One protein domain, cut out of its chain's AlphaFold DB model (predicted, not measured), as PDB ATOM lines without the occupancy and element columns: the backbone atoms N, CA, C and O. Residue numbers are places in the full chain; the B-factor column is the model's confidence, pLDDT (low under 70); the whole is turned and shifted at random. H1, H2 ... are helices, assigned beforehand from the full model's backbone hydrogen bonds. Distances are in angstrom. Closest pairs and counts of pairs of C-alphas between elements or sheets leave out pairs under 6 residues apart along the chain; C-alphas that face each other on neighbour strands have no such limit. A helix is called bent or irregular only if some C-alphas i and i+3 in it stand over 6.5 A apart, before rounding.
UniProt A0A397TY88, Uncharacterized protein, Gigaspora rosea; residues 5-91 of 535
ATOM      1  N   TRP A   5       2.699  48.940 -11.260       64.50
ATOM      2  CA  TRP A   5       3.417  48.006 -12.130       64.50
ATOM      3  C   TRP A   5       2.621  47.488 -13.343       64.50
ATOM      4  O   TRP A   5       3.233  47.028 -14.304       64.50
ATOM      5  N   ASN A   6       1.287  47.617 -13.366       73.00
ATOM      6  CA  ASN A   6       0.477  47.214 -14.529       73.00
ATOM      7  C   ASN A   6       0.408  48.275 -15.640       73.00
ATOM      8  O   ASN A   6      -0.037  47.968 -16.744       73.00
ATOM      9  N   ARG A   7       0.868  49.503 -15.373       83.12
ATOM     10  CA  ARG A   7       0.654  50.670 -16.237       83.12
ATOM     11  C   ARG A   7       1.076  50.438 -17.690       83.12
ATOM     12  O   ARG A   7       0.314  50.738 -18.601       83.12
ATOM     13  N   TYR A   8       2.238  49.824 -17.905       91.56
ATOM     14  CA  TYR A   8       2.718  49.478 -19.244       91.56
ATOM     15  C   TYR A   8       1.721  48.601 -20.023       91.56
ATOM     16  O   TYR A   8       1.446  48.867 -21.191       91.56
ATOM     17  N   PHE A   9       1.159  47.575 -19.381       92.38
ATOM     18  CA  PHE A   9       0.233  46.629 -20.009       92.38
ATOM     19  C   PHE A   9      -1.182  47.199 -20.178       92.38
ATOM     20  O   PHE A   9      -1.942  46.736 -21.030       92.38
ATOM     21  N   ASP A  10      -1.537  48.211 -19.390       88.06
ATOM     22  CA  ASP A  10      -2.813  48.911 -19.517       88.06
ATOM     23  C   ASP A  10      -2.768  49.976 -20.626       88.06
ATOM     24  O   ASP A  10      -3.744  50.141 -21.356       88.06
ATOM     25  N   GLU A  11      -1.627  50.652 -20.799       88.81
ATOM     26  CA  GLU A  11      -1.447  51.761 -21.750       88.81
ATOM     27  C   GLU A  11      -0.919  51.323 -23.131       88.81
ATOM     28  O   GLU A  11      -0.971  52.098 -24.087       88.81
ATOM     29  N   THR A  12      -0.427  50.088 -23.266       89.62
ATOM     30  CA  THR A  12       0.180  49.579 -24.508       89.62
ATOM     31  C   THR A  12      -0.688  48.500 -25.154       89.62
ATOM     32  O   THR A  12      -1.191  47.600 -24.478       89.62
ATOM     33  N   LEU A  13      -0.819  48.531 -26.485       92.25
ATOM     34  CA  LEU A  13      -1.523  47.487 -27.235       92.25
ATOM     35  C   LEU A  13      -0.832  46.125 -27.069       92.25
ATOM     36  O   LEU A  13       0.391  46.026 -27.111       92.25
ATOM     37  N   VAL A  14      -1.625  45.054 -26.957       93.19
ATOM     38  CA  VAL A  14      -1.148  43.680 -26.680       93.19
ATOM     39  C   VAL A  14      -0.080  43.200 -27.668       93.19
ATOM     40  O   VAL A  14       0.863  42.506 -27.294       93.19
ATOM     41  N   LYS A  15      -0.197  43.594 -28.940       92.44
ATOM     42  CA  LYS A  15       0.767  43.243 -29.994       92.44
ATOM     43  C   LYS A  15       2.170  43.818 -29.753       92.44
ATOM     44  O   LYS A  15       3.145  43.211 -30.185       92.44
ATOM     45  N   ASP A  16       2.265  44.933 -29.031       91.56
ATOM     46  CA  ASP A  16       3.510  45.665 -28.788       91.56
ATOM     47  C   ASP A  16       4.168  45.268 -27.452       91.56
ATOM     48  O   ASP A  16       5.247  45.767 -27.102       91.56
ATOM     49  N   TRP A  17       3.536  44.345 -26.712       95.38
ATOM     50  CA  TRP A  17       4.052  43.802 -25.462       95.38
ATOM     51  C   TRP A  17       5.325  42.999 -25.697       95.38
ATOM     52  O   TRP A  17       5.309  41.925 -26.311       95.38
ATOM     53  N   THR A  18       6.428  43.503 -25.153       91.12
ATOM     54  CA  THR A  18       7.716  42.806 -25.120       91.12
ATOM     55  C   THR A  18       8.393  43.020 -23.769       91.12
ATOM     56  O   THR A  18       8.205  44.056 -23.130       91.12
ATOM     57  N   ILE A  19       9.215  42.052 -23.345       88.38
ATOM     58  CA  ILE A  19      10.045  42.158 -22.127       88.38
ATOM     59  C   ILE A  19      10.901  43.436 -22.185       88.38
ATOM     60  O   ILE A  19      10.980  44.195 -21.225       88.38
ATOM     61  N   PHE A  20      11.478  43.718 -23.355       85.25
ATOM     62  CA  PHE A  20      12.285  44.909 -23.602       85.25
ATOM     63  C   PHE A  20      11.508  46.217 -23.390       85.25
ATOM     64  O   PHE A  20      11.961  47.097 -22.656       85.25
ATOM     65  N   HIS A  21      10.334  46.357 -24.011       87.38
ATOM     66  CA  HIS A  21       9.530  47.575 -23.893       87.38
ATOM     67  C   HIS A  21       9.032  47.799 -22.466       87.38
ATOM     68  O   HIS A  21       8.996  48.949 -22.026       87.38
ATOM     69  N   PHE A  22       8.733  46.725 -21.732       92.94
ATOM     70  CA  PHE A  22       8.448  46.821 -20.306       92.94
ATOM     71  C   PHE A  22       9.639  47.411 -19.538       92.94
ATOM     72  O   PHE A  22       9.470  48.400 -18.833       92.94
ATOM     73  N   HIS A  23      10.855  46.875 -19.706       85.50
ATOM     74  CA  HIS A  23      12.038  47.390 -19.000       85.50
ATOM     75  C   HIS A  23      12.372  48.836 -19.375       85.50
ATOM     76  O   HIS A  23      12.746  49.628 -18.512       85.50
ATOM     77  N   LYS A  24      12.192  49.211 -20.644       84.19
ATOM     78  CA  LYS A  24      12.341  50.602 -21.079       84.19
ATOM     79  C   LYS A  24      11.348  51.517 -20.356       84.19
ATOM     80  O   LYS A  24      11.753  52.523 -19.784       84.19
ATOM     81  N   ASN A  25      10.068  51.139 -20.335       86.94
ATOM     82  CA  ASN A  25       9.027  51.893 -19.639       86.94
ATOM     83  C   ASN A  25       9.283  51.957 -18.120       86.94
ATOM     84  O   ASN A  25       9.081  53.005 -17.509       86.94
ATOM     85  N   TRP A  26       9.799  50.874 -17.530       87.44
ATOM     86  CA  TRP A  26      10.203  50.816 -16.127       87.44
ATOM     87  C   TRP A  26      11.294  51.840 -15.800       87.44
ATOM     88  O   TRP A  26      11.151  52.590 -14.836       87.44
ATOM     89  N   ILE A  27      12.346  51.909 -16.623       81.75
ATOM     90  CA  ILE A  27      13.448  52.869 -16.466       81.75
ATOM     91  C   ILE A  27      12.948  54.306 -16.613       81.75
ATOM     92  O   ILE A  27      13.290  55.164 -15.799       81.75
ATOM     93  N   ASP A  28      12.129  54.571 -17.630       81.88
ATOM     94  CA  ASP A  28      11.588  55.910 -17.870       81.88
ATOM     95  C   ASP A  28      10.677  56.359 -16.712       81.88
ATOM     96  O   ASP A  28      10.752  57.510 -16.281       81.88
ATOM     97  N   SER A  29       9.886  55.438 -16.149       83.25
ATOM     98  CA  SER A  29       8.957  55.719 -15.044       83.25
ATOM     99  C   SER A  29       9.642  55.887 -13.682       83.25
ATOM    100  O   SER A  29       9.110  56.593 -12.829       83.25
ATOM    101  N   HIS A  30      10.819  55.286 -13.480       82.25
ATOM    102  CA  HIS A  30      11.575  55.333 -12.217       82.25
ATOM    103  C   HIS A  30      12.900  56.098 -12.341       82.25
ATOM    104  O   HIS A  30      13.788  55.955 -11.508       82.25
ATOM    105  N   ARG A  31      13.049  56.961 -13.356       72.88
ATOM    106  CA  ARG A  31      14.277  57.747 -13.597       72.88
ATOM    107  C   ARG A  31      14.729  58.573 -12.376       72.88
ATOM    108  O   ARG A  31      15.915  58.862 -12.250       72.88
ATOM    109  N   GLY A  32      13.800  58.966 -11.503       71.25
ATOM    110  CA  GLY A  32      14.074  59.718 -10.272       71.25
ATOM    111  C   GLY A  32      14.360  58.867  -9.030       71.25
ATOM    112  O   GLY A  32      14.737  59.435  -8.009       71.25
ATOM    113  N   ASP A  33      14.196  57.545  -9.103       76.38
ATOM    114  CA  ASP A  33      14.313  56.631  -7.966       76.38
ATOM    115  C   ASP A  33      15.284  55.486  -8.291       76.38
ATOM    116  O   ASP A  33      14.932  54.453  -8.861       76.38
ATOM    117  N   VAL A  34      16.553  55.701  -7.937       63.66
ATOM    118  CA  VAL A  34      17.656  54.778  -8.241       63.66
ATOM    119  C   VAL A  34      17.467  53.419  -7.559       63.66
ATOM    120  O   VAL A  34      17.945  52.409  -8.077       63.66
ATOM    121  N   GLU A  35      16.739  53.358  -6.440       62.31
ATOM    122  CA  GLU A  35      16.496  52.105  -5.722       62.31
ATOM    123  C   GLU A  35      15.523  51.187  -6.472       62.31
ATOM    124  O   GLU A  35      15.592  49.962  -6.319       62.31
ATOM    125  N   GLU A  36      14.636  51.740  -7.301       73.75
ATOM    126  CA  GLU A  36      13.681  50.994  -8.133       73.75
ATOM    127  C   GLU A  36      14.280  50.529  -9.469       73.75
ATOM    128  O   GLU A  36      13.771  49.602 -10.102       73.75
ATOM    129  N   LEU A  37      15.421  51.087  -9.882       73.88
ATOM    130  CA  LEU A  37      16.103  50.747 -11.140       73.88
ATOM    131  C   LEU A  37      16.934  49.453 -11.077       73.88
ATOM    132  O   LEU A  37      17.717  49.165 -11.984       73.88
ATOM    133  N   THR A  38      16.762  48.639 -10.035       75.75
ATOM    134  CA  THR A  38      17.410  47.322  -9.964       75.75
ATOM    135  C   THR A  38      16.697  46.311 -10.864       75.75
ATOM    136  O   THR A  38      15.469  46.243 -10.921       75.75
ATOM    137  N   TYR A  39      17.475  45.483 -11.566       75.56
ATOM    138  CA  TYR A  39      16.926  44.476 -12.477       75.56
ATOM    139  C   TYR A  39      16.009  43.478 -11.761       75.56
ATOM    140  O   TYR A  39      14.969  43.118 -12.300       75.56
ATOM    141  N   SER A  40      16.357  43.070 -10.536       74.62
ATOM    142  CA  SER A  40      15.532  42.152  -9.747       74.62
ATOM    143  C   SER A  40      14.151  42.734  -9.456       74.62
ATOM    144  O   SER A  40      13.165  42.024  -9.627       74.62
ATOM    145  N   LYS A  41      14.053  44.025  -9.110       82.62
ATOM    146  CA  LYS A  41      12.763  44.707  -8.910       82.62
ATOM    147  C   LYS A  41      11.975  44.839 -10.209       82.62
ATOM    148  O   LYS A  41      10.791  44.514 -10.231       82.62
ATOM    149  N   ALA A  42      12.628  45.245 -11.299       84.62
ATOM    150  CA  ALA A  42      11.976  45.342 -12.603       84.62
ATOM    151  C   ALA A  42      11.456  43.973 -13.081       84.62
ATOM    152  O   ALA A  42      10.340  43.866 -13.584       84.62
ATOM    153  N   MET A  43      12.241  42.912 -12.895       86.50
ATOM    154  CA  MET A  43      11.869  41.552 -13.280       86.50
ATOM    155  C   MET A  43      10.754  40.989 -12.393       86.50
ATOM    156  O   MET A  43       9.794  40.414 -12.900       86.50
ATOM    157  N   ASP A  44      10.831  41.195 -11.080       86.56
ATOM    158  CA  ASP A  44       9.769  40.819 -10.146       86.56
ATOM    159  C   ASP A  44       8.452  41.532 -10.490       86.56
ATOM    160  O   ASP A  44       7.395  40.899 -10.563       86.56
ATOM    161  N   ALA A  45       8.510  42.828 -10.815       90.31
ATOM    162  CA  ALA A  45       7.356  43.587 -11.280       90.31
ATOM    163  C   ALA A  45       6.801  43.059 -12.613       90.31
ATOM    164  O   ALA A  45       5.581  42.926 -12.750       90.31
ATOM    165  N   LEU A  46       7.664  42.711 -13.573       92.62
ATOM    166  CA  LEU A  46       7.266  42.105 -14.847       92.62
ATOM    167  C   LEU A  46       6.533  40.778 -14.625       92.62
ATOM    168  O   LEU A  46       5.408  40.603 -15.095       92.62
ATOM    169  N   VAL A  47       7.138  39.858 -13.868       91.50
ATOM    170  CA  VAL A  47       6.575  38.529 -13.588       91.50
ATOM    171  C   VAL A  47       5.238  38.652 -12.859       91.50
ATOM    172  O   VAL A  47       4.261  38.025 -13.274       91.50
ATOM    173  N   LYS A  48       5.157  39.504 -11.828       92.75
ATOM    174  CA  LYS A  48       3.911  39.761 -11.087       92.75
ATOM    175  C   LYS A  48       2.814  40.328 -11.982       92.75
ATOM    176  O   LYS A  48       1.659  39.919 -11.855       92.75
ATOM    177  N   SER A  49       3.159  41.241 -12.886       92.81
ATOM    178  CA  SER A  49       2.196  41.854 -13.810       92.81
ATOM    179  C   SER A  49       1.658  40.831 -14.810       92.81
ATOM    180  O   SER A  49       0.445  40.701 -14.968       92.81
ATOM    181  N   LEU A  50       2.536  40.027 -15.418       93.19
ATOM    182  CA  LEU A  50       2.134  38.976 -16.355       93.19
ATOM    183  C   LEU A  50       1.281  37.894 -15.675       93.19
ATOM    184  O   LEU A  50       0.244  37.506 -16.211       93.19
ATOM    185  N   GLN A  51       1.659  37.445 -14.473       92.75
ATOM    186  CA  GLN A  51       0.865  36.486 -13.697       92.75
ATOM    187  C   GLN A  51      -0.516  37.042 -13.336       92.75
ATOM    188  O   GLN A  51      -1.515  36.331 -13.446       92.75
ATOM    189  N   ALA A  52      -0.590  38.318 -12.945       92.25
ATOM    190  CA  ALA A  52      -1.860  38.969 -12.651       92.25
ATOM    191  C   ALA A  52      -2.770  39.031 -13.887       92.25
ATOM    192  O   ALA A  52      -3.971  38.794 -13.758       92.25
ATOM    193  N   ILE A  53      -2.213  39.295 -15.073       93.25
ATOM    194  CA  ILE A  53      -2.961  39.300 -16.339       93.25
ATOM    195  C   ILE A  53      -3.501  37.903 -16.653       93.25
ATOM    196  O   ILE A  53      -4.689  37.771 -16.928       93.25
ATOM    197  N   VAL A  54      -2.672  36.859 -16.545       92.94
ATOM    198  CA  VAL A  54      -3.098  35.470 -16.799       92.94
ATOM    199  C   VAL A  54      -4.217  35.035 -15.848       92.94
ATOM    200  O   VAL A  54      -5.140  34.347 -16.266       92.94
ATOM    201  N   GLN A  55      -4.157  35.443 -14.579       91.81
ATOM    202  CA  GLN A  55      -5.130  35.021 -13.568       91.81
ATOM    203  C   GLN A  55      -6.435  35.825 -13.574       91.81
ATOM    204  O   GLN A  55      -7.447  35.325 -13.089       91.81
ATOM    205  N   ARG A  56      -6.405  37.090 -14.012       90.88
ATOM    206  CA  ARG A  56      -7.507  38.040 -13.759       90.88
ATOM    207  C   ARG A  56      -8.063  38.717 -15.002       90.88
ATOM    208  O   ARG A  56      -9.100  39.365 -14.899       90.88
ATOM    209  N   SER A  57      -7.383  38.641 -16.143       89.88
ATOM    210  CA  SER A  57      -7.894  39.253 -17.368       89.88
ATOM    211  C   SER A  57      -9.037  38.419 -17.945       89.88
ATOM    212  O   SER A  57      -8.981  37.196 -17.925       89.88
ATOM    213  N   SER A  58     -10.065  39.080 -18.477       90.81
ATOM    214  CA  SER A  58     -11.097  38.451 -19.311       90.81
ATOM    215  C   SER A  58     -10.745  38.479 -20.805       90.81
ATOM    216  O   SER A  58     -11.449  37.880 -21.615       90.81
ATOM    217  N   ASP A  59      -9.662  39.166 -21.185       93.38
ATOM    218  CA  ASP A  59      -9.207  39.288 -22.570       93.38
ATOM    219  C   ASP A  59      -8.270  38.127 -22.926       93.38
ATOM    220  O   ASP A  59      -7.113  38.068 -22.500       93.38
ATOM    221  N   ILE A  60      -8.774  37.210 -23.754       91.25
ATOM    222  CA  ILE A  60      -8.055  36.009 -24.205       91.25
ATOM    223  C   ILE A  60      -6.731  36.370 -24.897       91.25
ATOM    224  O   ILE A  60      -5.731  35.674 -24.708       91.25
ATOM    225  N   SER A  61      -6.681  37.482 -25.638       91.38
ATOM    226  CA  SER A  61      -5.461  37.919 -26.328       91.38
ATOM    227  C   SER A  61      -4.383  38.339 -25.329       91.38
ATOM    228  O   SER A  61      -3.209  37.992 -25.498       91.38
ATOM    229  N   LYS A  62      -4.778  39.036 -24.253       94.12
ATOM    230  CA  LYS A  62      -3.875  39.412 -23.153       94.12
ATOM    231  C   LYS A  62      -3.360  38.188 -22.404       94.12
ATOM    232  O   LYS A  62      -2.159  38.104 -22.151       94.12
ATOM    233  N   ILE A  63      -4.235  37.228 -22.092       92.62
ATOM    234  CA  ILE A  63      -3.859  35.979 -21.407       92.62
ATOM    235  C   ILE A  63      -2.838  35.197 -22.239       92.62
ATOM    236  O   ILE A  63      -1.809  34.763 -21.710       92.62
ATOM    237  N   TRP A  64      -3.093  35.038 -23.541       93.06
ATOM    238  CA  TRP A  64      -2.228  34.262 -24.428       93.06
ATOM    239  C   TRP A  64      -0.850  34.909 -24.580       93.06
ATOM    240  O   TRP A  64       0.175  34.252 -24.379       93.06
ATOM    241  N   LYS A  65      -0.809  36.225 -24.832       95.88
ATOM    242  CA  LYS A  65       0.454  36.962 -24.939       95.88
ATOM    243  C   LYS A  65       1.234  36.959 -23.622       95.88
ATOM    244  O   LYS A  65       2.443  36.742 -23.644       95.88
ATOM    245  N   ALA A  66       0.566  37.142 -22.482       92.19
ATOM    246  CA  ALA A  66       1.221  37.112 -21.175       92.19
ATOM    247  C   ALA A  66       1.791  35.726 -20.832       92.19
ATOM    248  O   ALA A  66       2.906  35.631 -20.319       92.19
ATOM    249  N   SER A  67       1.071  34.656 -21.176       90.75
ATOM    250  CA  SER A  67       1.542  33.274 -20.998       90.75
ATOM    251  C   SER A  67       2.751  32.965 -21.883       90.75
ATOM    252  O   SER A  67       3.704  32.347 -21.415       90.75
ATOM    253  N   SER A  68       2.752  33.450 -23.130       92.06
ATOM    254  CA  SER A  68       3.902  33.345 -24.039       92.06
ATOM    255  C   SER A  68       5.128  34.082 -23.494       92.06
ATOM    256  O   SER A  68       6.204  33.498 -23.445       92.06
ATOM    257  N   LEU A  69       4.975  35.315 -23.000       92.12
ATOM    258  CA  LEU A  69       6.090  36.064 -22.403       92.12
ATOM    259  C   LEU A  69       6.616  35.403 -21.116       92.12
ATOM    260  O   LEU A  69       7.820  35.409 -20.877       92.12
ATOM    261  N   LEU A  70       5.745  34.797 -20.300       90.19
ATOM    262  CA  LEU A  70       6.161  34.010 -19.131       90.19
ATOM    263  C   LEU A  70       6.920  32.737 -19.525       90.19
ATOM    264  O   LEU A  70       7.877  32.371 -18.844       90.19
ATOM    265  N   ALA A  71       6.510  32.065 -20.601       84.94
ATOM    266  CA  ALA A  71       7.227  30.913 -21.136       84.94
ATOM    267  C   ALA A  71       8.606  31.324 -21.677       84.94
ATOM    268  O   ALA A  71       9.594  30.675 -21.347       84.94
ATOM    269  N   ASP A  72       8.693  32.449 -22.395       82.94
ATOM    270  CA  ASP A  72       9.960  33.016 -22.872       82.94
ATOM    271  C   ASP A  72      10.903  33.369 -21.714       82.94
ATOM    272  O   ASP A  72      12.097  33.091 -21.791       82.94
ATOM    273  N   LEU A  73      10.385  33.943 -20.621       82.81
ATOM    274  CA  LEU A  73      11.169  34.240 -19.414       82.81
ATOM    275  C   LEU A  73      11.696  32.975 -18.725       82.81
ATOM    276  O   LEU A  73      12.778  33.006 -18.150       82.81
ATOM    277  N   ARG A  74      10.949  31.867 -18.783       76.88
ATOM    278  CA  ARG A  74      11.358  30.568 -18.216       76.88
ATOM    279  C   ARG A  74      12.325  29.805 -19.120       76.88
ATOM    280  O   ARG A  74      13.168  29.076 -18.615       76.88
ATOM    281  N   ALA A  75      12.191  29.956 -20.438       65.50
ATOM    282  CA  ALA A  75      13.045  29.304 -21.431       65.50
ATOM    283  C   ALA A  75      14.383  30.034 -21.630       65.50
ATOM    284  O   ALA A  75      15.372  29.426 -22.036       65.50
ATOM    285  N   ARG A  76      14.437  31.340 -21.344       59.84
ATOM    286  CA  ARG A  76      15.676  32.125 -21.349       59.84
ATOM    287  C   ARG A  76      16.438  31.899 -20.038       59.84
ATOM    288  O   ARG A  76      16.307  32.678 -19.103       59.84
ATOM    289  N   SER A  77      17.266  30.856 -19.995       44.56
ATOM    290  CA  SER A  77      18.274  30.669 -18.938       44.56
ATOM    291  C   SER A  77      19.382  31.736 -18.968       44.56
ATOM    292  O   SER A  77      20.033  31.967 -17.958       44.56
ATOM    293  N   ASP A  78      19.564  32.429 -20.098       51.50
ATOM    294  CA  ASP A  78      20.557  33.496 -20.273       51.50
ATOM    295  C   ASP A  78      19.900  34.885 -20.127       51.50
ATOM    296  O   ASP A  78      19.621  35.586 -21.108       51.50
ATOM    297  N   ILE A  79      19.679  35.304 -18.877       53.00
ATOM    298  CA  ILE A  79      19.396  36.705 -18.488       53.00
ATOM    299  C   ILE A  79      20.449  37.664 -19.085       53.00
ATOM    300  O   ILE A  79      20.127  38.774 -19.517       53.00
ATOM    301  N   ASP A  80      21.679  37.178 -19.217       46.72
ATOM    302  CA  ASP A  80      22.825  37.807 -19.870       46.72
ATOM    303  C   ASP A  80      22.554  38.298 -21.297       46.72
ATOM    304  O   ASP A  80      23.026  39.363 -21.696       46.72
ATOM    305  N   LYS A  81      21.757  37.562 -22.080       49.25
ATOM    306  CA  LYS A  81      21.500  37.890 -23.492       49.25
ATOM    307  C   LYS A  81      20.594  39.113 -23.636       49.25
ATOM    308  O   LYS A  81      20.793  39.929 -24.528       49.25
ATOM    309  N   LEU A  82      19.640  39.274 -22.716       49.69
ATOM    310  CA  LEU A  82      18.769  40.450 -22.663       49.69
ATOM    311  C   LEU A  82      19.557  41.702 -22.248       49.69
ATOM    312  O   LEU A  82      19.300  42.790 -22.758       49.69
ATOM    313  N   TRP A  83      20.529  41.549 -21.343       56.12
ATOM    314  CA  TRP A  83      21.388  42.652 -20.917       56.12
ATOM    315  C   TRP A  83      22.366  43.077 -22.016       56.12
ATOM    316  O   TRP A  83      22.512  44.272 -22.256       56.12
ATOM    317  N   LEU A  84      22.940  42.120 -22.754       51.06
ATOM    318  CA  LEU A  84      23.758  42.389 -23.943       51.06
ATOM    319  C   LEU A  84      22.972  43.131 -25.036       51.06
ATOM    320  O   LEU A  84      23.497  44.072 -25.626       51.06
ATOM    321  N   ASP A  85      21.705  42.770 -25.270       50.22
ATOM    322  CA  ASP A  85      20.838  43.477 -26.224       50.22
ATOM    323  C   ASP A  85      20.539  44.918 -25.765       50.22
ATOM    324  O   ASP A  85      20.574  45.857 -26.565       50.22
ATOM    325  N   VAL A  86      20.298  45.125 -24.465       50.06
ATOM    326  CA  VAL A  86      20.105  46.462 -23.877       50.06
ATOM    327  C   VAL A  86      21.387  47.295 -23.965       50.06
ATOM    328  O   VAL A  86      21.332  48.467 -24.344       50.06
ATOM    329  N   GLU A  87      22.542  46.705 -23.663       48.38
ATOM    330  CA  GLU A  87      23.846  47.362 -23.730       48.38
ATOM    331  C   GLU A  87      24.218  47.741 -25.169       48.38
ATOM    332  O   GLU A  87      24.631  48.876 -25.423       48.38
ATOM    333  N   LYS A  88      24.003  46.832 -26.127       56.72
ATOM    334  CA  LYS A  88      24.204  47.074 -27.559       56.72
ATOM    335  C   LYS A  88      23.373  48.260 -28.048       56.72
ATOM    336  O   LYS A  88      23.915  49.162 -28.680       56.72
ATOM    337  N   ILE A  89      22.093  48.326 -27.679       50.53
ATOM    338  CA  ILE A  89      21.201  49.432 -28.067       50.53
ATOM    339  C   ILE A  89      21.596  50.752 -27.380       50.53
ATOM    340  O   ILE A  89      21.496  51.821 -27.988       50.53
ATOM    341  N   LEU A  90      22.060  50.716 -26.125       49.22
ATOM    342  CA  LEU A  90      22.593  51.904 -25.445       49.22
ATOM    343  C   LEU A  90      23.858  52.430 -26.142       49.22
ATOM    344  O   LEU A  90      23.983  53.640 -26.328       49.22
ATOM    345  N   ARG A  91      24.748  51.536 -26.594       49.41
ATOM    346  CA  ARG A  91      25.948  51.877 -27.381       49.41
ATOM    347  C   ARG A  91      25.588  52.441 -28.761       49.41
ATOM    348  O   ARG A  91      26.120  53.479 -29.147       49.41
TER     349      ARG A  91
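AT A GLANCE: This is residues 5 to 91 of the 535 residues of an uncharacterized protein of Gigaspora rosea (UniProt A0A397TY88). A helical hairpin of H3 and H4 opens as a V away from their link, and the two shorter helices H1 and H2 cross H3 steeply. H5, at the end of the printed part, lies off to one side, near H2 but touching no helix, and residues 30 to 35 and 74 to 81 stick out. The printed part has 87 residues with five named helices, H1 to H5 in order along the chain, and no named strand; its class is all helix. It is compact, with a radius of gyration of the C-alphas of 13.0 A, and its C-alphas span 38 by 29 by 20 A.

IN THESE COORDINATES: H1 is residues 5 to 11 and begins at C-alpha 5 at (3.417, 48.006, -12.130). It is irregular, with C-alphas 5 and 8 standing 7.3 A apart. H2 is residues 19 to 29 and measures 15.3 A from first to last C-alpha. H3, the longest helix, is residues 39 to 56 and measures 25.3 A, beginning at C-alpha 39 at (16.926, 44.476, -12.477). H4 is residues 60 to 75, 22.3 A long. H5 is residues 79 to 91, 18.8 A long, and ends at C-alpha 91 at (25.948, 51.877, -27.381).

HOW THE PARTS SIT: H3 is the hub, touching three other helices. H1 touches it at residues 45 to 49 of H3 alone, at a steep tilt of 62 degrees, the same way; the closest C-alphas, of Asn 6 and Ser 49, are 5.7 A apart. H2 touches residues 42 to 46 of H3 alone, at a steep tilt of 67 degrees, opposite ways; the closest C-alphas, of His 23 and Ala 42, are 6.7 A apart. H1 and H2 are close but not clearly touching, about perpendicular at 75 degrees, with the C-alphas of Tyr 8 and Phe 22 closest at 6.4 A. H3 and H4 form a helical hairpin, touching at residues 47 to 55 of H3 alone, at a steep tilt of 38 degrees, opposite ways; the closest C-alphas, of Val 54 and Ile 63, are 4.7 A apart. H5 and H2 are close but not clearly touching, with the C-alphas of Phe 20 and Leu 82 closest at 7.9 A. H5 is apart from H1, H3 and H4, and H1 is apart from H4. In H2, H3, H4 and H5 every O i to N i+4 pair is within hydrogen-bond range; in H1, 2 of 3 are.

THE WHOLE: The two C-alphas farthest apart, of Ser 58 and Arg 91, are 40.2 A apart. The printed part has no cut. The links H3 to H4 and H4 to H5 are tight, H1 to H2 and H2 to H3 are short, and none is long. The mean pLDDT of the printed part is 79.5; it is under 70 at residue 5, residues 34 to 35 and residues 75 to 91, and H5 has a mean of 51.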